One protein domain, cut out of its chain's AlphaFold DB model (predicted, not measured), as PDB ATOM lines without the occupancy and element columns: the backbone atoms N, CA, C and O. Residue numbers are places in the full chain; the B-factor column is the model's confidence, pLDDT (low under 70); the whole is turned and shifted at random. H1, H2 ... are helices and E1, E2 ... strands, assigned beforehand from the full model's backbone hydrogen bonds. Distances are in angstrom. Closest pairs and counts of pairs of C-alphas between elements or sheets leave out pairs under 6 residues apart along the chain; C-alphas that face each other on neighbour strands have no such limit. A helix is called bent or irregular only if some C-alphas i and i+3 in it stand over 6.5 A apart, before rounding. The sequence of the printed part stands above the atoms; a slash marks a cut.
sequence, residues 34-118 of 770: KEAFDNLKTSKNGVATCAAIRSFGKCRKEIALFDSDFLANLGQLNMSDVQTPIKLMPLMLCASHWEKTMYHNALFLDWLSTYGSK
ATOM      1  N   LYS A  34     245.763 359.311 317.843       74.69
ATOM      2  CA  LYS A  34     245.468 359.520 319.262       74.69
ATOM      3  C   LYS A  34     244.581 358.417 319.855       74.69
ATOM      4  O   LYS A  34     244.926 357.879 320.898       74.69
ATOM      5  N   GLU A  35     243.513 358.003 319.164       77.31
ATOM      6  CA  GLU A  35     242.692 356.847 319.570       77.31
ATOM      7  C   GLU A  35     243.534 355.557 319.560       77.31
ATOM      8  O   GLU A  35     243.471 354.777 320.504       77.31
ATOM      9  N   ALA A  36     244.376 355.338 318.542       78.31
ATOM     10  CA  ALA A  36     245.263 354.170 318.477       78.31
ATOM     11  C   ALA A  36     246.313 354.138 319.610       78.31
ATOM     12  O   ALA A  36     246.567 353.087 320.194       78.31
ATOM     13  N   PHE A  37     246.882 355.293 319.955       82.75
ATOM     14  CA  PHE A  37     247.902 355.464 320.986       82.75
ATOM     15  C   PHE A  37     247.319 355.388 322.399       82.75
ATOM     16  O   PHE A  37     247.920 354.779 323.281       82.75
ATOM     17  N   ASP A  38     246.124 355.934 322.622       83.56
ATOM     18  CA  ASP A  38     245.429 355.800 323.901       83.56
ATOM     19  C   ASP A  38     244.862 354.372 324.083       83.56
ATOM     20  O   ASP A  38     244.895 353.846 325.197       83.56
ATOM     21  N   ASN A  39     244.486 353.669 323.002       82.38
ATOM     22  CA  ASN A  39     244.245 352.214 323.022       82.38
ATOM     23  C   ASN A  39     245.523 351.418 323.370       82.38
ATOM     24  O   ASN A  39     245.455 350.460 324.137       82.38
ATOM     25  N   LEU A  40     246.693 351.821 322.857       84.00
ATOM     26  CA  LEU A  40     247.979 351.195 323.193       84.00
ATOM     27  C   LEU A  40     248.329 351.394 324.680       84.00
ATOM     28  O   LEU A  40     248.635 350.422 325.366       84.00
ATOM     29  N   LYS A  41     248.203 352.621 325.208       85.62
ATOM     30  CA  LYS A  41     248.404 352.935 326.641       85.62
ATOM     31  C   LYS A  41     247.438 352.204 327.572       85.62
ATOM     32  O   LYS A  41     247.786 351.914 328.711       85.62
ATOM     33  N   THR A  42     246.205 351.959 327.128       84.12
ATOM     34  CA  THR A  42     245.179 351.279 327.938       84.12
ATOM     35  C   THR A  42     245.224 349.753 327.818       84.12
ATOM     36  O   THR A  42     244.447 349.070 328.491       84.12
ATOM     37  N   SER A  43     246.172 349.195 327.053       83.75
ATOM     38  CA  SER A  43     246.433 347.755 327.008       83.75
ATOM     39  C   SER A  43     247.016 347.242 328.330       83.75
ATOM     40  O   SER A  43     248.221 347.259 328.566       83.75
ATOM     41  N   LYS A  44     246.142 346.732 329.203       72.75
ATOM     42  CA  LYS A  44     246.533 346.129 330.492       72.75
ATOM     43  C   LYS A  44     247.087 344.705 330.378       72.75
ATOM     44  O   LYS A  44     247.654 344.204 331.341       72.75
ATOM     45  N   ASN A  45     246.915 344.060 329.223       77.19
ATOM     46  CA  ASN A  45     247.183 342.629 329.039       77.19
ATOM     47  C   ASN A  45     248.444 342.350 328.197       77.19
ATOM     48  O   ASN A  45     248.675 341.203 327.829       77.19
ATOM     49  N   GLY A  46     249.223 343.379 327.832       82.06
ATOM     50  CA  GLY A  46     250.331 343.231 326.880       82.06
ATOM     51  C   GLY A  46     249.857 342.885 325.461       82.06
ATOM     52  O   GLY A  46     250.547 342.178 324.732       82.06
ATOM     53  N   VAL A  47     248.659 343.341 325.076       84.38
ATOM     54  CA  VAL A  47     248.034 343.046 323.775       84.38
ATOM     55  C   VAL A  47     247.281 344.268 323.236       84.38
ATOM     56  O   VAL A  47     246.334 344.734 323.872       84.38
ATOM     57  N   ALA A  48     247.659 344.782 322.065       84.50
ATOM     58  CA  ALA A  48     246.928 345.852 321.373       84.50
ATOM     59  C   ALA A  48     246.158 345.324 320.156       84.50
ATOM     60  O   ALA A  48     246.649 344.482 319.410       84.50
ATOM     61  N   THR A  49     244.964 345.859 319.909       83.69
ATOM     62  CA  THR A  49     244.213 345.593 318.675       83.69
ATOM     63  C   THR A  49     244.754 346.458 317.537       83.69
ATOM     64  O   THR A  49     244.900 347.669 317.700       83.69
ATOM     65  N   CYS A  50     245.008 345.859 316.373       82.69
ATOM     66  CA  CYS A  50     245.529 346.554 315.196       82.69
ATOM     67  C   CYS A  50     244.654 347.749 314.773       82.69
ATOM     68  O   CYS A  50     243.479 347.600 314.434       82.69
ATOM     69  N   ALA A  51     245.260 348.935 314.718       79.75
ATOM     70  CA  ALA A  51     244.587 350.195 314.433       79.75
ATOM     71  C   ALA A  51     244.131 350.362 312.967       79.75
ATOM     72  O   ALA A  51     243.367 351.275 312.650       79.75
ATOM     73  N   ALA A  52     244.581 349.491 312.059       71.19
ATOM     74  CA  ALA A  52     244.221 349.560 310.647       71.19
ATOM     75  C   ALA A  52     242.720 349.310 310.422       71.19
ATOM     76  O   ALA A  52     242.162 348.307 310.874       71.19
ATOM     77  N   ILE A  53     242.076 350.166 309.627       61.34
ATOM     78  CA  ILE A  53     240.722 349.928 309.112       61.34
ATOM     79  C   ILE A  53     240.831 349.486 307.653       61.34
ATOM     80  O   ILE A  53     241.397 350.186 306.819       61.34
ATOM     81  N   ARG A  54     240.300 348.297 307.348       51.06
ATOM     82  CA  ARG A  54     240.107 347.818 305.972       51.06
ATOM     83  C   ARG A  54     238.774 348.338 305.429       51.06
ATOM     84  O   ARG A  54     237.899 348.726 306.199       51.06
ATOM     85  N   SER A  55     238.571 348.220 304.118       34.09
ATOM     86  CA  SER A  55     237.317 348.527 303.404       34.09
ATOM     87  C   SER A  55     236.058 347.921 304.051       34.09
ATOM     88  O   SER A  55     234.970 348.466 303.905       34.09
ATOM     89  N   PHE A  56     236.221 346.825 304.803       34.22
ATOM     90  CA  PHE A  56     235.160 346.073 305.481       34.22
ATOM     91  C   PHE A  56     235.207 346.150 307.029       34.22
ATOM     92  O   PHE A  56     234.517 345.384 307.696       34.22
ATOM     93  N   GLY A  57     236.001 347.055 307.627       52.41
ATOM     94  CA  GLY A  57     235.975 347.356 309.072       52.41
ATOM     95  C   GLY A  57     237.333 347.382 309.800       52.41
ATOM     96  O   GLY A  57     238.388 347.157 309.204       52.41
ATOM     97  N   LYS A  58     237.298 347.670 311.116       68.31
ATOM     98  CA  LYS A  58     238.474 347.648 312.017       68.31
ATOM     99  C   LYS A  58     239.152 346.273 311.995       68.31
ATOM    100  O   LYS A  58     238.479 345.249 312.131       68.31
ATOM    101  N   CYS A  59     240.476 346.244 311.853       73.31
ATOM    102  CA  CYS A  59     241.247 345.012 311.943       73.31
ATOM    103  C   CYS A  59     241.179 344.455 313.370       73.31
ATOM    104  O   CYS A  59     241.519 345.138 314.326       73.31
ATOM    105  N   ARG A  60     240.753 343.198 313.515       81.12
ATOM    106  CA  ARG A  60     240.664 342.514 314.817       81.12
ATOM    107  C   ARG A  60     241.899 341.662 315.139       81.12
ATOM    108  O   ARG A  60     241.823 340.793 315.995       81.12
ATOM    109  N   LYS A  61     243.015 341.854 314.423       83.75
ATOM    110  CA  LYS A  61     244.275 341.173 314.750       83.75
ATOM    111  C   LYS A  61     244.873 341.808 315.999       83.75
ATOM    112  O   LYS A  61     245.126 343.011 316.015       83.75
ATOM    113  N   GLU A  62     245.111 340.982 316.999       87.62
ATOM    114  CA  GLU A  62     245.843 341.336 318.207       87.62
ATOM    115  C   GLU A  62     247.360 341.355 317.952       87.62
ATOM    116  O   GLU A  62     247.878 340.647 317.082       87.62
ATOM    117  N   ILE A  63     248.060 342.209 318.694       86.88
ATOM    118  CA  ILE A  63     249.498 342.470 318.619       86.88
ATOM    119  C   ILE A  63     250.055 342.224 320.016       86.88
ATOM    120  O   ILE A  63     249.697 342.948 320.943       86.88
ATOM    121  N   ALA A  64     250.915 341.220 320.175       85.69
ATOM    122  CA  ALA A  64     251.595 340.969 321.441       85.69
ATOM    123  C   ALA A  64     252.658 342.048 321.704       85.69
ATOM    124  O   ALA A  64     253.504 342.325 320.852       85.69
ATOM    125  N   LEU A  65     252.607 342.643 322.892       83.00
ATOM    126  CA  LEU A  65     253.480 343.711 323.364       83.00
ATOM    127  C   LEU A  65     254.390 343.112 324.440       83.00
ATOM    128  O   LEU A  65     253.963 342.865 325.565       83.00
ATOM    129  N   PHE A  66     255.637 342.823 324.072       72.12
ATOM    130  CA  PHE A  66     256.551 342.002 324.881       72.12
ATOM    131  C   PHE A  66     257.248 342.743 326.036       72.12
ATOM    132  O   PHE A  66     258.074 342.144 326.719       72.12
ATOM    133  N   ASP A  67     256.936 344.023 326.244       78.56
ATOM    134  CA  ASP A  67     257.603 344.902 327.207       78.56
ATOM    135  C   ASP A  67     256.558 345.750 327.954       78.56
ATOM    136  O   ASP A  67     256.028 346.726 327.421       78.56
ATOM    137  N   SER A  68     256.228 345.347 329.186       73.62
ATOM    138  CA  SER A  68     255.295 346.060 330.072       73.62
ATOM    139  C   SER A  68     255.809 347.429 330.502       73.62
ATOM    140  O   SER A  68     255.021 348.343 330.759       73.62
ATOM    141  N   ASP A  69     257.124 347.574 330.576       76.81
ATOM    142  CA  ASP A  69     257.778 348.716 331.193       76.81
ATOM    143  C   ASP A  69     257.894 349.831 330.148       76.81
ATOM    144  O   ASP A  69     257.637 350.998 330.447       76.81
ATOM    145  N   PHE A  70     258.121 349.477 328.880       79.31
ATOM    146  CA  PHE A  70     257.898 350.375 327.750       79.31
ATOM    147  C   PHE A  70     256.450 350.889 327.703       79.31
ATOM    148  O   PHE A  70     256.246 352.093 327.535       79.31
ATOM    149  N   LEU A  71     255.442 350.025 327.913       77.69
ATOM    150  CA  LEU A  71     254.031 350.450 327.941       77.69
ATOM    151  C   LEU A  71     253.741 351.444 329.076       77.69
ATOM    152  O   LEU A  71     253.094 352.467 328.841       77.69
ATOM    153  N   ALA A  72     254.269 351.199 330.278       79.81
ATOM    154  CA  ALA A  72     254.160 352.126 331.406       79.81
ATOM    155  C   ALA A  72     254.821 353.492 331.116       79.81
ATOM    156  O   ALA A  72     254.319 354.535 331.540       79.81
ATOM    157  N   ASN A  73     255.913 353.502 330.345       83.69
ATOM    158  CA  ASN A  73     256.653 354.711 329.985       83.69
ATOM    159  C   ASN A  73     256.130 355.429 328.717       83.69
ATOM    160  O   ASN A  73     256.603 356.526 328.415       83.69
ATOM    161  N   LEU A  74     255.101 354.918 328.019       81.50
ATOM    162  CA  LEU A  74     254.488 355.586 326.850       81.50
ATOM    163  C   LEU A  74     254.017 357.021 327.131       81.50
ATOM    164  O   LEU A  74     253.991 357.850 326.224       81.50
ATOM    165  N   GLY A  75     253.630 357.323 328.374       80.62
ATOM    166  CA  GLY A  75     253.234 358.672 328.791       80.62
ATOM    167  C   GLY A  75     254.388 359.681 328.875       80.62
ATOM    168  O   GLY A  75     254.128 360.880 328.906       80.62
ATOM    169  N   GLN A  76     255.639 359.211 328.900       85.00
ATOM    170  CA  GLN A  76     256.854 360.035 328.969       85.00
ATOM    171  C   GLN A  76     257.497 360.257 327.593       85.00
ATOM    172  O   GLN A  76     258.392 361.092 327.457       85.00
ATOM    173  N   LEU A  77     257.063 359.518 326.565       77.25
ATOM    174  CA  LEU A  77     257.584 359.678 325.212       77.25
ATOM    175  C   LEU A  77     257.284 361.083 324.691       77.25
ATOM    176  O   LEU A  77     256.133 361.527 324.664       77.25
ATOM    177  N   ASN A  78     258.326 361.778 324.232       76.75
ATOM    178  CA  ASN A  78     258.157 363.099 323.653       76.75
ATOM    179  C   ASN A  78     257.451 362.989 322.295       76.75
ATOM    180  O   ASN A  78     258.090 362.764 321.266       76.75
ATOM    181  N   MET A  79     256.138 363.214 322.292       71.06
ATOM    182  CA  MET A  79     255.329 363.268 321.074       71.06
ATOM    183  C   MET A  79     255.730 364.422 320.137       71.06
ATOM    184  O   MET A  79     255.332 364.392 318.980       71.06
ATOM    185  N   SER A  80     256.535 365.398 320.597       61.81
ATOM    186  CA  SER A  80     257.140 366.438 319.741       61.81
ATOM    187  C   SER A  80     258.415 366.030 318.996       61.81
ATOM    188  O   SER A  80     258.841 366.757 318.102       61.81
ATOM    189  N   ASP A  81     258.975 364.842 319.260       66.88
ATOM    190  CA  ASP A  81     259.844 364.173 318.282       66.88
ATOM    191  C   ASP A  81     258.961 363.531 317.200       66.88
ATOM    192  O   ASP A  81     258.198 362.606 317.476       66.88
ATOM    193  N   VAL A  82     259.094 363.990 315.952       57.19
ATOM    194  CA  VAL A  82     258.345 363.462 314.799       57.19
ATOM    195  C   VAL A  82     258.650 361.984 314.506       57.19
ATOM    196  O   VAL A  82     257.854 361.303 313.861       57.19
ATOM    197  N   GLN A  83     259.762 361.448 315.018       55.28
ATOM    198  CA  GLN A  83     260.049 360.018 314.948       55.28
ATOM    199  C   GLN A  83     259.275 359.199 315.996       55.28
ATOM    200  O   GLN A  83     259.038 358.015 315.762       55.28
ATOM    201  N   THR A  84     258.875 359.776 317.140       67.81
ATOM    202  CA  THR A  84     258.168 359.060 318.224       67.81
ATOM    203  C   THR A  84     256.888 358.371 317.733       67.81
ATOM    204  O   THR A  84     256.763 357.163 317.948       67.81
ATOM    205  N   PRO A  85     255.963 359.042 317.016       60.59
ATOM    206  CA  PRO A  85     254.768 358.387 316.487       60.59
ATOM    207  C   PRO A  85     255.069 357.195 315.571       60.59
ATOM    208  O   PRO A  85     254.353 356.196 315.588       60.59
ATOM    209  N   ILE A  86     256.147 357.276 314.793       62.91
ATOM    210  CA  ILE A  86     256.501 356.269 313.789       62.91
ATOM    211  C   ILE A  86     257.223 355.078 314.436       62.91
ATOM    212  O   ILE A  86     256.939 353.935 314.086       62.91
ATOM    213  N   LYS A  87     258.038 355.316 315.474       68.62
ATOM    214  CA  LYS A  87     258.571 354.275 316.377       68.62
ATOM    215  C   LYS A  87     257.454 353.491 317.091       68.62
ATOM    216  O   LYS A  87     257.662 352.338 317.454       68.62
ATOM    217  N   LEU A  88     256.268 354.087 317.267       75.44
ATOM    218  CA  LEU A  88     255.098 353.454 317.893       75.44
ATOM    219  C   LEU A  88     254.206 352.670 316.914       75.44
ATOM    220  O   LEU A  88     253.485 351.769 317.339       75.44
ATOM    221  N   MET A  89     254.235 352.968 315.612       74.19
ATOM    222  CA  MET A  89     253.383 352.292 314.621       74.19
ATOM    223  C   MET A  89     253.544 350.757 314.541       74.19
ATOM    224  O   MET A  89     252.509 350.102 314.403       74.19
ATOM    225  N   PRO A  90     254.736 350.143 314.723       75.44
ATOM    226  CA  PRO A  90     254.876 348.684 314.847       75.44
ATOM    227  C   PRO A  90     254.073 348.060 315.999       75.44
ATOM    228  O   PRO A  90     253.744 346.880 315.954       75.44
ATOM    229  N   LEU A  91     253.755 348.842 317.037       80.50
ATOM    230  CA  LEU A  91     253.002 348.398 318.216       80.50
ATOM    231  C   LEU A  91     251.488 348.601 318.053       80.50
ATOM    232  O   LEU A  91     250.697 347.980 318.757       80.50
ATOM    233  N   MET A  92     251.080 349.461 317.114       81.69
ATOM    234  CA  MET A  92     249.675 349.735 316.787       81.69
ATOM    235  C   MET A  92     249.199 349.000 315.530       81.69
ATOM    236  O   MET A  92     247.997 348.955 315.278       81.69
ATOM    237  N   LEU A  93     250.098 348.415 314.732       78.56
ATOM    238  CA  LEU A  93     249.773 347.716 313.489       78.56
ATOM    239  C   LEU A  93     250.327 346.289 313.500       78.56
ATOM    240  O   LEU A  93     251.523 346.073 313.653       78.56
ATOM    241  N   CYS A  94     249.460 345.294 313.290       81.12
ATOM    242  CA  CYS A  94     249.902 343.906 313.134       81.12
ATOM    243  C   CYS A  94     250.795 343.763 311.892       81.12
ATOM    244  O   CYS A  94     250.593 344.507 310.933       81.12
ATOM    245  N   ALA A  95     251.698 342.776 311.866       70.69
ATOM    246  CA  ALA A  95     252.686 342.548 310.797       70.69
ATOM    247  C   ALA A  95     252.161 342.856 309.373       70.69
ATOM    248  O   ALA A  95     252.587 343.832 308.767       70.69
ATOM    249  N   SER A  96     251.085 342.185 308.932       68.88
ATOM    250  CA  SER A  96     250.439 342.365 307.609       68.88
ATOM    251  C   SER A  96     249.818 343.746 307.301       68.88
ATOM    252  O   SER A  96     249.201 343.938 306.251       68.88
ATOM    253  N   HIS A  97     249.883 344.688 308.240       75.38
ATOM    254  CA  HIS A  97     249.497 346.096 308.094       75.38
ATOM    255  C   HIS A  97     250.662 347.038 308.414       75.38
ATOM    256  O   HIS A  97     250.769 348.083 307.775       75.38
ATOM    257  N   TRP A  98     251.553 346.654 309.333       70.75
ATOM    258  CA  TRP A  98     252.851 347.297 309.503       70.75
ATOM    259  C   TRP A  98     253.660 347.217 308.206       70.75
ATOM    260  O   TRP A  98     254.030 348.256 307.694       70.75
ATOM    261  N   GLU A  99     253.823 346.050 307.584       60.06
ATOM    262  CA  GLU A  99     254.530 345.869 306.300       60.06
ATOM    263  C   GLU A  99     254.045 346.855 305.215       60.06
ATOM    264  O   GLU A  99     254.847 347.552 304.598       60.06
ATOM    265  N   LYS A 100     252.721 347.010 305.061       60.81
ATOM    266  CA  LYS A 100     252.094 347.936 304.092       60.81
ATOM    267  C   LYS A 100     252.265 349.429 304.428       60.81
ATOM    268  O   LYS A 100     252.067 350.275 303.559       60.81
ATOM    269  N   THR A 101     252.601 349.781 305.669       61.59
ATOM    270  CA  THR A 101     252.735 351.181 306.131       61.59
ATOM    271  C   THR A 101     254.174 351.574 306.449       61.59
ATOM    272  O   THR A 101     254.532 352.730 306.261       61.59
ATOM    273  N   MET A 102     255.020 350.622 306.846       56.53
ATOM    274  CA  MET A 102     256.452 350.758 307.108       56.53
ATOM    275  C   MET A 102     257.150 351.485 305.968       56.53
ATOM    276  O   MET A 102     257.939 352.391 306.219       56.53
ATOM    277  N   TYR A 103     256.806 351.139 304.726       52.16
ATOM    278  CA  TYR A 103     257.372 351.800 303.563       52.16
ATOM    279  C   TYR A 103     256.965 353.282 303.461       52.16
ATOM    280  O   TYR A 103     257.813 354.167 303.369       52.16
ATOM    281  N   HIS A 104     255.668 353.573 303.561       56.59
ATOM    282  CA  HIS A 104     255.141 354.943 303.546       56.59
ATOM    283  C   HIS A 104     255.719 355.801 304.682       56.59
ATOM    284  O   HIS A 104     256.041 356.973 304.486       56.59
ATOM    285  N   ASN A 105     255.922 355.194 305.850       60.50
ATOM    286  CA  ASN A 105     256.569 355.815 306.999       60.50
ATOM    287  C   ASN A 105     258.063 356.081 306.761       60.50
ATOM    288  O   ASN A 105     258.565 357.107 307.217       60.50
ATOM    289  N   ALA A 106     258.767 355.199 306.042       53.66
ATOM    290  CA  ALA A 106     260.162 355.400 305.662       53.66
ATOM    291  C   ALA A 106     260.315 356.587 304.697       53.66
ATOM    292  O   ALA A 106     261.106 357.482 304.984       53.66
ATOM    293  N   LEU A 107     259.500 356.669 303.634       54.34
ATOM    294  CA  LEU A 107     259.485 357.833 302.730       54.34
ATOM    295  C   LEU A 107     259.182 359.140 303.466       54.34
ATOM    296  O   LEU A 107     259.832 360.159 303.237       54.34
ATOM    297  N   PHE A 108     258.180 359.119 304.347       62.00
ATOM    298  CA  PHE A 108     257.767 360.303 305.091       62.00
ATOM    299  C   PHE A 108     258.853 360.767 306.074       62.00
ATOM    300  O   PHE A 108     259.106 361.968 306.169       62.00
ATOM    301  N   LEU A 109     259.547 359.839 306.746       56.72
ATOM    302  CA  LEU A 109     260.719 360.141 307.577       56.72
ATOM    303  C   LEU A 109     261.887 360.708 306.765       56.72
ATOM    304  O   LEU A 109     262.493 361.693 307.188       56.72
ATOM    305  N   ASP A 110     262.204 360.105 305.621       52.25
ATOM    306  CA  ASP A 110     263.323 360.515 304.773       52.25
ATOM    307  C   ASP A 110     263.097 361.935 304.224       52.25
ATOM    308  O   ASP A 110     263.925 362.833 304.419       52.25
ATOM    309  N   TRP A 111     261.894 362.201 303.699       61.31
ATOM    310  CA  TRP A 111     261.455 363.538 303.288       61.31
ATOM    311  C   TRP A 111     261.488 364.556 304.441       61.31
ATOM    312  O   TRP A 111     262.038 365.649 304.278       61.31
ATOM    313  N   LEU A 112     260.961 364.202 305.622       55.59
ATOM    314  CA  LEU A 112     260.995 365.065 306.810       55.59
ATOM    315  C   LEU A 112     262.424 365.392 307.254       55.59
ATOM    316  O   LEU A 112     262.691 366.531 307.638       55.59
ATOM    317  N   SER A 113     263.342 364.425 307.211       52.28
ATOM    318  CA  SER A 113     264.740 364.638 307.602       52.28
ATOM    319  C   SER A 113     265.499 365.526 306.610       52.28
ATOM    320  O   SER A 113     266.287 366.377 307.028       52.28
ATOM    321  N   THR A 114     265.211 365.381 305.312       52.22
ATOM    322  CA  THR A 114     265.911 366.082 304.228       52.22
ATOM    323  C   THR A 114     265.387 367.506 304.030       52.22
ATOM    324  O   THR A 114     266.172 368.444 303.866       52.22
ATOM    325  N   TYR A 115     264.066 367.704 304.084       54.09
ATOM    326  CA  TYR A 115     263.414 368.972 303.722       54.09
ATOM    327  C   TYR A 115     262.707 369.679 304.890       54.09
ATOM    328  O   TYR A 115     262.475 370.892 304.833       54.09
ATOM    329  N   GLY A 116     262.402 368.963 305.975       59.53
ATOM    330  CA  GLY A 116     261.562 369.463 307.063       59.53
ATOM    331  C   GLY A 116     260.096 369.632 306.652       59.53
ATOM    332  O   GLY A 116     259.656 369.182 305.601       59.53
ATOM    333  N   SER A 117     259.323 370.330 307.481       53.31
ATOM    334  CA  SER A 117     257.859 370.449 307.393       53.31
ATOM    335  C   SER A 117     257.287 371.261 306.213       53.31
ATOM    336  O   SER A 117     256.101 371.595 306.212       53.31
ATOM    337  N   LYS A 118     258.086 371.626 305.203       55.09
ATOM    338  CA  LYS A 118     257.649 372.532 304.127       55.09
ATOM    339  C   LYS A 118     256.883 371.805 303.016       55.09
ATOM    340  O   LYS A 118     257.477 371.340 302.048       55.09
TER     341      LYS A 118
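What this domain is: This is residues 34 to 118 of the 770 residues of an uncharacterized protein of Hyaloscypha variabilis F (UniProt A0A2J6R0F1). A short helix, H3, sits in the middle, with H1 packed across it and the long helix H4 folded back beside it in a helical hairpin; H2 packs on H1, and a tiny two-stranded hairpin, E1 and E2, lies by one end of H3. H4 runs on past its contact with H3 toward the last printed residues, and the loop of residues 50 to 61 between the strands reaches as far as 21 A from the mean of the C-alphas. The printed part has 85 residues, with four named helices and two named strands in the order H1 E1 E2 H2 H3 H4; the sheet, E1 - E2, is antiparallel and the class is mostly helix. The whole is compact, with a radius of gyration of the C-alphas of 13.6 A and spans of 40 by 34 by 20 A.

Where its parts are: Find C-alpha 34 at (245.468, 359.520, 319.262); from there H1 runs through residues 34 to 41, 10.3 A. Next come E1, residues 47 to 49, 6.9 A, and E2, residues 62 to 64, 6.6 A. Look for H2 at residues 68 to 76, 14.1 A, and H3 at residues 84 to 92, 12.7 A. H4, residues 95 to 115, runs 29.4 A to C-alpha 115 at (263.414, 368.972, 303.722), with a kink of 35 degrees near residue 102. H2 is irregular, with C-alphas 72 and 75 7.1 A apart; H3 and H4 only just are, with 6.9 A from C-alpha 87 to 90 and 6.6 A from 100 to 103.

How they stand to each other: Start at H1, which touches H2 at a steep tilt of 43 degrees, opposite ways; their closest C-alphas, of Lys 41 and Leu 71, are 6.3 A apart. H1 also touches H3, closest at the C-alphas of Ala 36 and Met 92, 6.5 A, at a steep tilt of 69 degrees, only just short of perpendicular, the same way. In the hairpin E1 and E2, C-alphas 48 and 63 face each other at 5.1 A, and N 48 and O 63 are within hydrogen-bond range at 3.0 A. The closest C-alphas of E1 and H3, of Ala 48 and Met 92, are 6.6 A apart. H3 and H4, a helical hairpin, only just touch, with 3 pairs of C-alphas within 8 A; the closest are Pro 90 and Trp 98, 5.9 A, and the tilt is a shallow 7 degrees, opposite ways. H4 touches H3 with residues 98 to 105 alone. H2 is apart from H3 and H4. Every O i to N i+4 pair of H1 is within hydrogen-bond range, against 3 of 5 in H2, 3 of 5 in H3 and 14 of 17 in H4.

The domain as a whole: The two C-alphas farthest apart, those of Asn 45 and Lys 118, are 40.3 A apart. The printed part has no cut, and the link from E1 to E2, 12 residues, is long; in it residues 53 to 54 make a short antiparallel pairing with residues 57 to 58. The mean pLDDT of the printed part is 70.3; look for values under 70 at residues 53 to 58, 80 to 87, 96 and 99 to 118.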